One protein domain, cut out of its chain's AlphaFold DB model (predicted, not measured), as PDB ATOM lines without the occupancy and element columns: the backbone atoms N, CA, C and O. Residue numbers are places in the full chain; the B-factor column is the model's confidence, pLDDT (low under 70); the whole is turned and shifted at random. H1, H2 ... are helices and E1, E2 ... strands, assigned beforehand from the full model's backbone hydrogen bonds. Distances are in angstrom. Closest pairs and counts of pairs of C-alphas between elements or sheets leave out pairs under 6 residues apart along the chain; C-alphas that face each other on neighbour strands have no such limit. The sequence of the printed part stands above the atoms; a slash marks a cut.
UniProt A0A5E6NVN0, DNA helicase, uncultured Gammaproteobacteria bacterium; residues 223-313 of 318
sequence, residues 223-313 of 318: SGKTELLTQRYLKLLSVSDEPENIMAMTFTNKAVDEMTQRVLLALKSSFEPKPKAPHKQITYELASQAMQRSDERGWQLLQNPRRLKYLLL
ATOM      1  N   SER A 223     187.844 210.925 148.867       63.38
ATOM      2  CA  SER A 223     186.638 211.781 148.915       63.38
ATOM      3  C   SER A 223     185.682 211.516 150.089       63.38
ATOM      4  O   SER A 223     184.629 212.134 150.179       63.38
ATOM      5  N   GLY A 224     186.005 210.580 150.984       74.62
ATOM      6  CA  GLY A 224     185.147 210.266 152.131       74.62
ATOM      7  C   GLY A 224     183.955 209.347 151.830       74.62
ATOM      8  O   GLY A 224     183.103 209.182 152.694       74.62
ATOM      9  N   LYS A 225     183.892 208.670 150.669       86.06
ATOM     10  CA  LYS A 225     182.805 207.704 150.365       86.06
ATOM     11  C   LYS A 225     182.553 206.692 151.477       86.06
ATOM     12  O   LYS A 225     181.418 206.349 151.775       86.06
ATOM     13  N   THR A 226     183.631 206.181 152.059       85.94
ATOM     14  CA  THR A 226     183.570 205.164 153.105       85.94
ATOM     15  C   THR A 226     182.950 205.725 154.387       85.94
ATOM     16  O   THR A 226     182.220 205.019 155.078       85.94
ATOM     17  N   GLU A 227     183.195 207.004 154.689       88.62
ATOM     18  CA  GLU A 227     182.528 207.723 155.781       88.62
ATOM     19  C   GLU A 227     181.036 207.895 155.476       88.62
ATOM     20  O   GLU A 227     180.213 207.537 156.311       88.62
ATOM     21  N   LEU A 228     180.682 208.313 154.256       90.00
ATOM     22  CA  LEU A 228     179.286 208.447 153.824       90.00
ATOM     23  C   LEU A 228     178.517 207.114 153.893       90.00
ATOM     24  O   LEU A 228     177.400 207.068 154.400       90.00
ATOM     25  N   LEU A 229     179.125 206.007 153.451       91.31
ATOM     26  CA  LEU A 229     178.541 204.666 153.576       91.31
ATOM     27  C   LEU A 229     178.344 204.256 155.043       91.31
ATOM     28  O   LEU A 229     177.325 203.655 155.377       91.31
ATOM     29  N   THR A 230     179.293 204.603 155.919       93.31
ATOM     30  CA  THR A 230     179.178 204.357 157.366       93.31
ATOM     31  C   THR A 230     178.010 205.153 157.951       93.31
ATOM     32  O   THR A 230     177.168 204.591 158.644       93.31
ATOM     33  N   GLN A 231     177.908 206.443 157.619       94.62
ATOM     34  CA  GLN A 231     176.813 207.313 158.050       94.62
ATOM     35  C   GLN A 231     175.451 206.803 157.559       94.62
ATOM     36  O   GLN A 231     174.507 206.728 158.343       94.62
ATOM     37  N   ARG A 232     175.348 206.374 156.293       94.75
ATOM     38  CA  ARG A 232     174.104 205.813 155.748       94.75
ATOM     39  C   ARG A 232     173.706 204.517 156.460       94.75
ATOM     40  O   ARG A 232     172.531 204.340 156.765       94.75
ATOM     41  N   TYR A 233     174.665 203.650 156.792       96.19
ATOM     42  CA  TYR A 233     174.398 202.433 157.569       96.19
ATOM     43  C   TYR A 233     173.887 202.753 158.985       96.19
ATOM     44  O   TYR A 233     172.888 202.186 159.420       96.19
ATOM     45  N   LEU A 234     174.506 203.715 159.681       97.06
ATOM     46  CA  LEU A 234     174.041 204.188 160.993       97.06
ATOM     47  C   LEU A 234     172.629 204.788 160.923       97.06
ATOM     48  O   LEU A 234     171.806 204.536 161.801       97.06
ATOM     49  N   LYS A 235     172.322 205.540 159.859       96.94
ATOM     50  CA  LYS A 235     170.984 206.099 159.642       96.94
ATOM     51  C   LYS A 235     169.930 205.015 159.419       96.94
ATOM     52  O   LYS A 235     168.812 205.152 159.901       96.94
ATOM     53  N   LEU A 236     170.276 203.941 158.712       96.69
ATOM     54  CA  LEU A 236     169.388 202.788 158.554       96.69
ATOM     55  C   LEU A 236     169.173 202.071 159.895       96.69
ATOM     56  O   LEU A 236     168.037 201.741 160.225       96.69
ATOM     57  N   LEU A 237     170.226 201.896 160.703       97.25
ATOM     58  CA  LEU A 237     170.115 201.285 162.035       97.25
ATOM     59  C   LEU A 237     169.164 202.056 162.954       97.25
ATOM     60  O   LEU A 237     168.433 201.430 163.715       97.25
ATOM     61  N   SER A 238     169.135 203.389 162.880       96.56
ATOM     62  CA  SER A 238     168.277 204.188 163.761       96.56
ATOM     63  C   SER A 238     166.781 204.091 163.451       96.56
ATOM     64  O   SER A 238     165.970 204.453 164.302       96.56
ATOM     65  N   VAL A 239     166.397 203.579 162.276       95.75
ATOM     66  CA  VAL A 239     164.983 203.414 161.891       95.75
ATOM     67  C   VAL A 239     164.558 201.962 161.691       95.75
ATOM     68  O   VAL A 239     163.361 201.684 161.704       95.75
ATOM     69  N   SER A 240     165.505 201.036 161.517       94.56
ATOM     70  CA  SER A 240     165.196 199.633 161.235       94.56
ATOM     71  C   SER A 240     164.451 198.955 162.393       94.56
ATOM     72  O   SER A 240     164.549 199.358 163.561       94.56
ATOM     73  N   ASP A 241     163.695 197.913 162.053       94.38
ATOM     74  CA  ASP A 241     163.084 197.000 163.022       94.38
ATOM     75  C   ASP A 241     164.098 196.013 163.594       94.38
ATOM     76  O   ASP A 241     164.099 195.782 164.798       94.38
ATOM     77  N   GLU A 242     164.992 195.498 162.747       96.38
ATOM     78  CA  GLU A 242     166.111 194.637 163.132       96.38
ATOM     79  C   GLU A 242     167.382 195.036 162.354       96.38
ATOM     80  O   GLU A 242     167.283 195.428 161.183       96.38
ATOM     81  N   PRO A 243     168.588 194.932 162.940       96.25
ATOM     82  CA  PRO A 243     169.853 195.200 162.252       96.25
ATOM     83  C   PRO A 243     170.053 194.328 161.008       96.25
ATOM     84  O   PRO A 243     170.611 194.778 160.009       96.25
ATOM     85  N   GLU A 244     169.559 193.088 161.050       95.31
ATOM     86  CA  GLU A 244     169.691 192.108 159.976       95.31
ATOM     87  C   GLU A 244     168.937 192.494 158.692       95.31
ATOM     88  O   GLU A 244     169.281 191.993 157.622       95.31
ATOM     89  N   ASN A 245     167.976 193.423 158.772       95.25
ATOM     90  CA  ASN A 245     167.278 193.967 157.602       95.25
ATOM     91  C   ASN A 245     168.169 194.900 156.765       95.25
ATOM     92  O   ASN A 245     167.799 195.286 155.656       95.25
ATOM     93  N   ILE A 246     169.344 195.275 157.280       95.38
ATOM     94  CA  ILE A 246     170.287 196.160 156.603       95.38
ATOM     95  C   ILE A 246     171.443 195.332 156.064       95.38
ATOM     96  O   ILE A 246     172.371 194.966 156.789       95.38
ATOM     97  N   MET A 247     171.422 195.097 154.758       92.69
ATOM     98  CA  MET A 247     172.474 194.363 154.072       92.69
ATOM     99  C   MET A 247     173.445 195.308 153.368       92.69
ATOM    100  O   MET A 247     173.056 196.087 152.498       92.69
ATOM    101  N   ALA A 248     174.726 195.207 153.712       92.12
ATOM    102  CA  ALA A 248     175.802 195.909 153.027       92.12
ATOM    103  C   ALA A 248     176.723 194.903 152.330       92.12
ATOM    104  O   ALA A 248     177.247 193.988 152.960       92.12
ATOM    105  N   MET A 249     176.939 195.070 151.025       91.69
ATOM    106  CA  MET A 249     177.734 194.139 150.219       91.69
ATOM    107  C   MET A 249     179.034 194.774 149.729       91.69
ATOM    108  O   MET A 249     179.078 195.958 149.397       91.69
ATOM    109  N   THR A 250     180.097 193.978 149.653       90.00
ATOM    110  CA  THR A 250     181.400 194.401 149.121       90.00
ATOM    111  C   THR A 250     182.133 193.250 148.429       90.00
ATOM    112  O   THR A 250     181.726 192.094 148.508       90.00
ATOM    113  N   PHE A 251     183.212 193.551 147.709       87.88
ATOM    114  CA  PHE A 251     183.939 192.575 146.888       87.88
ATOM    115  C   PHE A 251     185.042 191.816 147.632       87.88
ATOM    116  O   PHE A 251     185.527 190.808 147.128       87.88
ATOM    117  N   THR A 252     185.486 192.296 148.797       90.00
ATOM    118  CA  THR A 252     186.638 191.709 149.501       90.00
ATOM    119  C   THR A 252     186.368 191.550 150.988       90.00
ATOM    120  O   THR A 252     185.735 192.412 151.596       90.00
ATOM    121  N   ASN A 253     186.916 190.489 151.591       89.69
ATOM    122  CA  ASN A 253     186.821 190.264 153.038       89.69
ATOM    123  C   ASN A 253     187.454 191.419 153.820       89.69
ATOM    124  O   ASN A 253     186.872 191.914 154.775       89.69
ATOM    125  N   LYS A 254     188.581 191.949 153.331       89.50
ATOM    126  CA  LYS A 254     189.227 193.117 153.935       89.50
ATOM    127  C   LYS A 254     188.290 194.327 154.012       89.50
ATOM    128  O   LYS A 254     188.289 195.028 155.017       89.50
ATOM    129  N   ALA A 255     187.490 194.573 152.974       87.88
ATOM    130  CA  ALA A 255     186.516 195.659 152.987       87.88
ATOM    131  C   ALA A 255     185.318 195.363 153.905       87.88
ATOM    132  O   ALA A 255     184.800 196.295 154.513       87.88
ATOM    133  N   VAL A 256     184.888 194.097 154.029       90.50
ATOM    134  CA  VAL A 256     183.874 193.686 155.022       90.50
ATOM    135  C   VAL A 256     184.364 194.037 156.424       90.50
ATOM    136  O   VAL A 256     183.671 194.747 157.155       90.50
ATOM    137  N   ASP A 257     185.575 193.600 156.769       90.06
ATOM    138  CA  ASP A 257     186.172 193.828 158.083       90.06
ATOM    139  C   ASP A 257     186.351 195.322 158.354       90.06
ATOM    140  O   ASP A 257     185.938 195.822 159.400       90.06
ATOM    141  N   GLU A 258     186.903 196.063 157.391       92.31
ATOM    142  CA  GLU A 258     187.130 197.502 157.520       92.31
ATOM    143  C   GLU A 258     185.820 198.269 157.748       92.31
ATOM    144  O   GLU A 258     185.743 199.111 158.646       92.31
ATOM    145  N   MET A 259     184.779 197.979 156.963       91.62
ATOM    146  CA  MET A 259     183.483 198.644 157.099       91.62
ATOM    147  C   MET A 259     182.789 198.286 158.413       91.62
ATOM    148  O   MET A 259     182.269 199.173 159.090       91.62
ATOM    149  N   THR A 260     182.848 197.015 158.812       92.69
ATOM    150  CA  THR A 260     182.299 196.552 160.093       92.69
ATOM    151  C   THR A 260     182.987 197.258 161.259       92.69
ATOM    152  O   THR A 260     182.320 197.811 162.134       92.69
ATOM    153  N   GLN A 261     184.324 197.320 161.255       93.38
ATOM    154  CA  GLN A 261     185.086 198.022 162.288       93.38
ATOM    155  C   GLN A 261     184.757 199.515 162.333       93.38
ATOM    156  O   GLN A 261     184.607 200.067 163.420       93.38
ATOM    157  N   ARG A 262     184.585 200.176 161.181       94.25
ATOM    158  CA  ARG A 262     184.195 201.596 161.127       94.25
ATOM    159  C   ARG A 262     182.848 201.853 161.798       94.25
ATOM    160  O   ARG A 262     182.751 202.785 162.592       94.25
ATOM    161  N   VAL A 263     181.838 201.024 161.525       96.00
ATOM    162  CA  VAL A 263     180.525 201.141 162.180       96.00
ATOM    163  C   VAL A 263     180.653 200.914 163.684       96.00
ATOM    164  O   VAL A 263     180.163 201.727 164.461       96.00
ATOM    165  N   LEU A 264     181.374 199.876 164.117       95.75
ATOM    166  CA  LEU A 264     181.576 199.598 165.544       95.75
ATOM    167  C   LEU A 264     182.308 200.732 166.270       95.75
ATOM    168  O   LEU A 264     181.928 201.090 167.383       95.75
ATOM    169  N   LEU A 265     183.342 201.309 165.657       95.31
ATOM    170  CA  LEU A 265     184.053 202.463 166.208       95.31
ATOM    171  C   LEU A 265     183.147 203.694 166.292       95.31
ATOM    172  O   LEU A 265     183.175 204.392 167.303       95.31
ATOM    173  N   ALA A 266     182.310 203.936 165.281       95.75
ATOM    174  CA  ALA A 266     181.340 205.026 165.318       95.75
ATOM    175  C   ALA A 266     180.327 204.831 166.463       95.75
ATOM    176  O   ALA A 266     180.135 205.737 167.272       95.75
ATOM    177  N   LEU A 267     179.754 203.631 166.599       97.00
ATOM    178  CA  LEU A 267     178.845 203.285 167.701       97.00
ATOM    179  C   LEU A 267     179.510 203.479 169.071       97.00
ATOM    180  O   LEU A 267     178.922 204.105 169.949       97.00
ATOM    181  N   LYS A 268     180.761 203.032 169.247       95.94
ATOM    182  CA  LYS A 268     181.528 203.259 170.487       95.94
ATOM    183  C   LYS A 268     181.765 204.739 170.773       95.94
ATOM    184  O   LYS A 268     181.676 205.150 171.923       95.94
ATOM    185  N   SER A 269     182.016 205.548 169.745       93.88
ATOM    186  CA  SER A 269     182.265 206.979 169.939       93.88
ATOM    187  C   SER A 269     181.043 207.746 170.451       93.88
ATOM    188  O   SER A 269     181.216 208.821 171.009       93.88
ATOM    189  N   SER A 270     179.825 207.198 170.338       93.88
ATOM    190  CA  SER A 270     178.615 207.809 170.916       93.88
ATOM    191  C   SER A 270     178.644 207.912 172.451       93.88
ATOM    192  O   SER A 270     177.921 208.730 173.015       93.88
ATOM    193  N   PHE A 271     179.513 207.141 173.118       92.06
ATOM    194  CA  PHE A 271     179.747 207.196 174.565       92.06
ATOM    195  C   PHE A 271     180.827 208.213 174.970       92.06
ATOM    196  O   PHE A 271     181.069 208.427 176.158       92.06
ATOM    197  N   GLU A 272     181.492 208.836 173.999       93.31
ATOM    198  CA  GLU A 272     182.518 209.852 174.226       93.31
ATOM    199  C   GLU A 272     181.920 211.272 174.175       93.31
ATOM    200  O   GLU A 272     180.790 211.470 173.711       93.31
ATOM    201  N   PRO A 273     182.654 212.306 174.636       92.56
ATOM    202  CA  PRO A 273     182.223 213.689 174.474       92.56
ATOM    203  C   PRO A 273     182.011 214.054 173.000       92.56
ATOM    204  O   PRO A 273     182.853 213.764 172.147       92.56
ATOM    205  N   LYS A 274     180.911 214.762 172.712       92.31
ATOM    206  CA  LYS A 274     180.569 215.194 171.350       92.31
ATOM    207  C   LYS A 274     181.749 215.935 170.692       92.31
ATOM    208  O   LYS A 274     182.245 216.923 171.247       92.31
ATOM    209  N   PRO A 275     182.200 215.513 169.496       89.50
ATOM    210  CA  PRO A 275     183.350 216.120 168.838       89.50
ATOM    211  C   PRO A 275     183.063 217.556 168.372       89.50
ATOM    212  O   PRO A 275     181.943 217.909 168.011       89.50
ATOM    213  N   LYS A 276     184.102 218.399 168.320       82.94
ATOM    214  CA  LYS A 276     183.990 219.795 167.839       82.94
ATOM    215  C   LYS A 276     183.962 219.924 166.311       82.94
ATOM    216  O   LYS A 276     183.445 220.906 165.794       82.94
ATOM    217  N   ALA A 277     184.552 218.972 165.590       72.19
ATOM    218  CA  ALA A 277     184.654 219.030 164.133       72.19
ATOM    219  C   ALA A 277     183.300 218.691 163.468       72.19
ATOM    220  O   ALA A 277     182.787 217.604 163.740       72.19
ATOM    221  N   PRO A 278     182.752 219.535 162.566       72.19
ATOM    222  CA  PRO A 278     181.404 219.347 162.007       72.19
ATOM    223  C   PRO A 278     181.161 217.982 161.345       72.19
ATOM    224  O   PRO A 278     180.168 217.322 161.634       72.19
ATOM    225  N   HIS A 279     182.097 217.491 160.524       70.00
ATOM    226  CA  HIS A 279     181.962 216.183 159.863       70.00
ATOM    227  C   HIS A 279     181.897 215.015 160.865       70.00
ATOM    228  O   HIS A 279     181.165 214.051 160.652       70.00
ATOM    229  N   LYS A 280     182.593 215.128 162.006       82.00
ATOM    230  CA  LYS A 280     182.532 214.130 163.083       82.00
ATOM    231  C   LYS A 280     181.240 214.221 163.893       82.00
ATOM    232  O   LYS A 280     180.828 213.213 164.455       82.00
ATOM    233  N   GLN A 281     180.609 215.396 163.956       89.88
ATOM    234  CA  GLN A 281     179.340 215.581 164.667       89.88
ATOM    235  C   GLN A 281     178.207 214.808 164.001       89.88
ATOM    236  O   GLN A 281     177.457 214.150 164.709       89.88
ATOM    237  N   ILE A 282     178.138 214.803 162.665       91.19
ATOM    238  CA  ILE A 282     177.120 214.043 161.922       91.19
ATOM    239  C   ILE A 282     177.233 212.550 162.244       91.19
ATOM    240  O   ILE A 282     176.259 211.919 162.648       91.19
ATOM    241  N   THR A 283     178.435 211.979 162.114       93.19
ATOM    242  CA  THR A 283     178.668 210.558 162.416       93.19
ATOM    243  C   THR A 283     178.353 210.232 163.877       93.19
ATOM    244  O   THR A 283     177.722 209.213 164.143       93.19
ATOM    245  N   TYR A 284     178.747 211.105 164.809       95.75
ATOM    246  CA  TYR A 284     178.444 210.963 166.234       95.75
ATOM    247  C   TYR A 284     176.933 210.949 166.498       95.75
ATOM    248  O   TYR A 284     176.438 210.039 167.149       95.75
ATOM    249  N   GLU A 285     176.184 211.905 165.946       96.06
ATOM    250  CA  GLU A 285     174.731 212.006 166.131       96.06
ATOM    251  C   GLU A 285     173.988 210.793 165.562       96.06
ATOM    252  O   GLU A 285     173.094 210.252 166.215       96.06
ATOM    253  N   LEU A 286     174.382 210.324 164.375       96.75
ATOM    254  CA  LEU A 286     173.816 209.115 163.773       96.75
ATOM    255  C   LEU A 286     174.137 207.865 164.601       96.75
ATOM    256  O   LEU A 286     173.271 207.009 164.774       96.75
ATOM    257  N   ALA A 287     175.353 207.770 165.143       97.50
ATOM    258  CA  ALA A 287     175.743 206.680 166.028       97.50
ATOM    259  C   ALA A 287     174.958 206.695 167.346       97.50
ATOM    260  O   ALA A 287     174.481 205.646 167.768       97.50
ATOM    261  N   SER A 288     174.760 207.866 167.958       97.50
ATOM    262  CA  SER A 288     173.928 208.016 169.157       97.50
ATOM    263  C   SER A 288     172.481 207.589 168.899       97.50
ATOM    264  O   SER A 288     171.917 206.855 169.703       97.50
ATOM    265  N   GLN A 289     171.894 207.971 167.758       97.81
ATOM    266  CA  GLN A 289     170.544 207.535 167.369       97.81
ATOM    267  C   GLN A 289     170.465 206.013 167.169       97.81
ATOM    268  O   GLN A 289     169.511 205.376 167.609       97.81
ATOM    269  N   ALA A 290     171.468 205.416 166.517       97.69
ATOM    270  CA  ALA A 290     171.533 203.970 166.323       97.69
ATOM    271  C   ALA A 290     171.698 203.207 167.650       97.69
ATOM    272  O   ALA A 290     171.073 202.163 167.833       97.69
ATOM    273  N   MET A 291     172.497 203.728 168.590       97.75
ATOM    274  CA  MET A 291     172.657 203.133 169.921       97.75
ATOM    275  C   MET A 291     171.392 203.262 170.765       97.75
ATOM    276  O   MET A 291     170.973 202.273 171.354       97.75
ATOM    277  N   GLN A 292     170.722 204.417 170.737       97.00
ATOM    278  CA  GLN A 292     169.424 204.580 171.391       97.00
ATOM    279  C   GLN A 292     168.418 203.539 170.878       97.00
ATOM    280  O   GLN A 292     167.780 202.848 171.668       97.00
ATOM    281  N   ARG A 293     168.328 203.365 169.554       97.06
ATOM    282  CA  ARG A 293     167.461 202.352 168.943       97.06
ATOM    283  C   ARG A 293     167.851 200.926 169.350       97.06
ATOM    284  O   ARG A 293     166.975 200.106 169.617       97.06
ATOM    285  N   SER A 294     169.153 200.641 169.419       97.25
ATOM    286  CA  SER A 294     169.687 199.369 169.916       97.25
ATOM    287  C   SER A 294     169.269 199.098 171.357       97.25
ATOM    288  O   SER A 294     168.919 197.963 171.669       97.25
ATOM    289  N   ASP A 295     169.288 200.105 172.224       95.94
ATOM    290  CA  ASP A 295     168.906 199.957 173.628       95.94
ATOM    291  C   ASP A 295     167.389 199.756 173.769       95.94
ATOM    292  O   ASP A 295     166.955 198.835 174.458       95.94
ATOM    293  N   GLU A 296     166.583 200.530 173.033       96.81
ATOM    294  CA  GLU A 296     165.116 200.399 172.983       96.81
ATOM    295  C   GLU A 296     164.657 199.009 172.516       96.81
ATOM    296  O   GLU A 296     163.658 198.480 173.004       96.81
ATOM    297  N   ARG A 297     165.372 198.416 171.555       96.12
ATOM    298  CA  ARG A 297     165.044 197.109 170.963       96.12
ATOM    299  C   ARG A 297     165.849 195.947 171.558       96.12
ATOM    300  O   ARG A 297     165.689 194.810 171.121       96.12
ATOM    301  N   GLY A 298     166.726 196.207 172.530       96.06
ATOM    302  CA  GLY A 298     167.551 195.183 173.175       96.06
ATOM    303  C   GLY A 298     168.551 194.495 172.238       96.06
ATOM    304  O   GLY A 298     168.866 193.322 172.426       96.06
ATOM    305  N   TRP A 299     169.057 195.188 171.214       96.25
ATOM    306  CA  TRP A 299     169.911 194.568 170.200       96.25
ATOM    307  C   TRP A 299     171.320 194.229 170.682       96.25
ATOM    308  O   TRP A 299     171.924 193.284 170.168       96.25
ATOM    309  N   GLN A 300     171.832 195.001 171.648       95.38
ATOM    310  CA  GLN A 300     173.175 194.845 172.213       95.38
ATOM    311  C   GLN A 300     174.262 194.835 171.119       95.38
ATOM    312  O   GLN A 300     175.108 193.940 171.065       95.38
ATOM    313  N   LEU A 301     174.223 195.809 170.198       94.00
ATOM    314  CA  LEU A 301     175.062 195.822 168.986       94.00
ATOM    315  C   LEU A 301     176.572 195.737 169.261       94.00
ATOM    316  O   LEU A 301     177.307 195.127 168.484       94.00
ATOM    317  N   LEU A 302     177.047 196.329 170.362       94.19
ATOM    318  CA  LEU A 302     178.467 196.296 170.726       94.19
ATOM    319  C   LEU A 302     178.914 194.928 171.254       94.19
ATOM    320  O   LEU A 302     180.070 194.551 171.058       94.19
ATOM    321  N   GLN A 303     178.012 194.189 171.901       94.44
ATOM    322  CA  GLN A 303     178.245 192.831 172.398       94.44
ATOM    323  C   GLN A 303     178.024 191.788 171.297       94.44
ATOM    324  O   GLN A 303     178.715 190.772 171.263       94.44
ATOM    325  N   ASN A 304     177.129 192.080 170.348       93.38
ATOM    326  CA  ASN A 304     176.773 191.200 169.239       93.38
ATOM    327  C   ASN A 304     177.073 191.810 167.850       93.38
ATOM    328  O   ASN A 304     176.160 191.933 167.029       93.38
ATOM    329  N   PRO A 305     178.344 192.113 167.496       91.31
ATOM    330  CA  PRO A 305     178.684 192.692 166.191       91.31
ATOM    331  C   PRO A 305     178.226 191.882 164.973       91.31
ATOM    332  O   PRO A 305     178.041 192.440 163.898       91.31
ATOM    333  N   ARG A 306     178.021 190.565 165.128       90.50
ATOM    334  CA  ARG A 306     177.559 189.659 164.058       90.50
ATOM    335  C   ARG A 306     176.161 189.994 163.526       90.50
ATOM    336  O   ARG A 306     175.787 189.502 162.463       90.50
ATOM    337  N   ARG A 307     175.399 190.807 164.264       93.81
ATOM    338  CA  ARG A 307     174.099 191.331 163.831       93.81
ATOM    339  C   ARG A 307     174.228 192.360 162.704       93.81
ATOM    340  O   ARG A 307     173.294 192.539 161.932       93.81
ATOM    341  N   LEU A 308     175.397 192.989 162.558       93.38
ATOM    342  CA  LEU A 308     175.704 193.891 161.447       93.38
ATOM    343  C   LEU A 308     176.014 193.066 160.186       93.38
ATOM    344  O   LEU A 308     177.070 192.438 160.080       93.38
ATOM    345  N   LYS A 309     175.092 193.039 159.218       91.50
ATOM    346  CA  LYS A 309     175.213 192.219 158.000       91.50
ATOM    347  C   LYS A 309     176.051 192.903 156.912       91.50
ATOM    348  O   LYS A 309     175.513 193.460 155.953       91.50
ATOM    349  N   TYR A 310     177.375 192.801 157.033       88.12
ATOM    350  CA  TYR A 310     178.320 193.062 155.939       88.12
ATOM    351  C   TYR A 310     178.728 191.753 155.253       88.12
ATOM    352  O   TYR A 310     179.229 190.841 155.907       88.12
ATOM    353  N   LEU A 311     178.506 191.647 153.943       86.50
ATOM    354  CA  LEU A 311     178.640 190.400 153.184       86.50
ATOM    355  C   LEU A 311     179.480 190.573 151.915       86.50
ATOM    356  O   LEU A 311     179.607 191.666 151.359       86.50
ATOM    357  N   LEU A 312     180.039 189.463 151.432       85.44
ATOM    358  CA  LEU A 312     180.653 189.401 150.111       85.44
ATOM    359  C   LEU A 312     179.584 189.312 149.023       85.44
ATOM    360  O   LEU A 312     178.667 188.502 149.132       85.44
ATOM    361  N   LEU A 313     179.769 190.049 147.925       80.00
ATOM    362  CA  LEU A 313     178.877 189.980 146.763       80.00
ATOM    363  C   LEU A 313     178.779 188.551 146.185       80.00
ATOM    364  O   LEU A 313     177.717 188.129 145.745       80.00
TER     365      LEU A 313
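AT A GLANCE: This is residues 223 to 313 of the 318 residues of the protein "DNA helicase" of uncultured Gammaproteobacteria bacterium (UniProt A0A5E6NVN0). A two-stranded sheet of E1 and E2 packs on the first part of helix H2, residues 253 to 260, while H2 runs on across H1 and reaches H3 with its last residues; H1 and H3 lie side by side. The printed part has 91 residues, with three named helices and two named strands in the order H1, E1, H2, H3, E2; the strands are parallel and the class is mostly helix. It is compact, with a radius of gyration of the C-alphas of 12.5 A and spans of 36 by 34 by 20 A.

IN THESE COORDINATES: Find C-alpha 247 at (172.474, 194.363, 154.072), where E1, residues 247 to 250, begins; its neighbour E2 is residues 309 to 312. From C-alpha 253 at (186.821, 190.264, 153.038), H2 runs 24.2 A through residues 253 to 269. H1 is residues 225 to 237, 18.4 A. H3, residues 278 to 296, runs 27.3 A to C-alpha 296 at (165.116, 200.399, 172.983).

HOW THE PARTS SIT: Look between E1 and E2 for N 248 and O 309, 2.9 A apart and within hydrogen-bond range. E1, H2, H3 and E2 form a strand-helix-strand unit, two parallel neighbour strands with helices between, and its crossover is right-handed. The closest C-alphas of H2 and E2, Val 256 and Tyr 310, are 5.7 A apart. H2 touches H1 with residues 259 to 263 alone, at a steep tilt of 62 degrees; closest are C-alphas 230 and 263, 5.9 A. H2 touches H3 with residues 266 to 269 alone, about perpendicular at 85 degrees; closest are C-alphas 267 and 287, 4.9 A. H1 touches H3 at a shallow tilt of 28 degrees, the same way; closest are C-alphas 237 and 290, 5.3 A. H1 and E2 are apart. In H1 and H2 every O i to N i+4 pair is within hydrogen-bond range; in H3, 14 of 15 are.

THE WHOLE: The two C-alphas farthest apart, Lys 276 and Leu 313, are 36.9 A apart. The printed part has no cut. The link from H3 to E2, residues 297 to 308, is long. Residue 223 alone is under 70 in pLDDT.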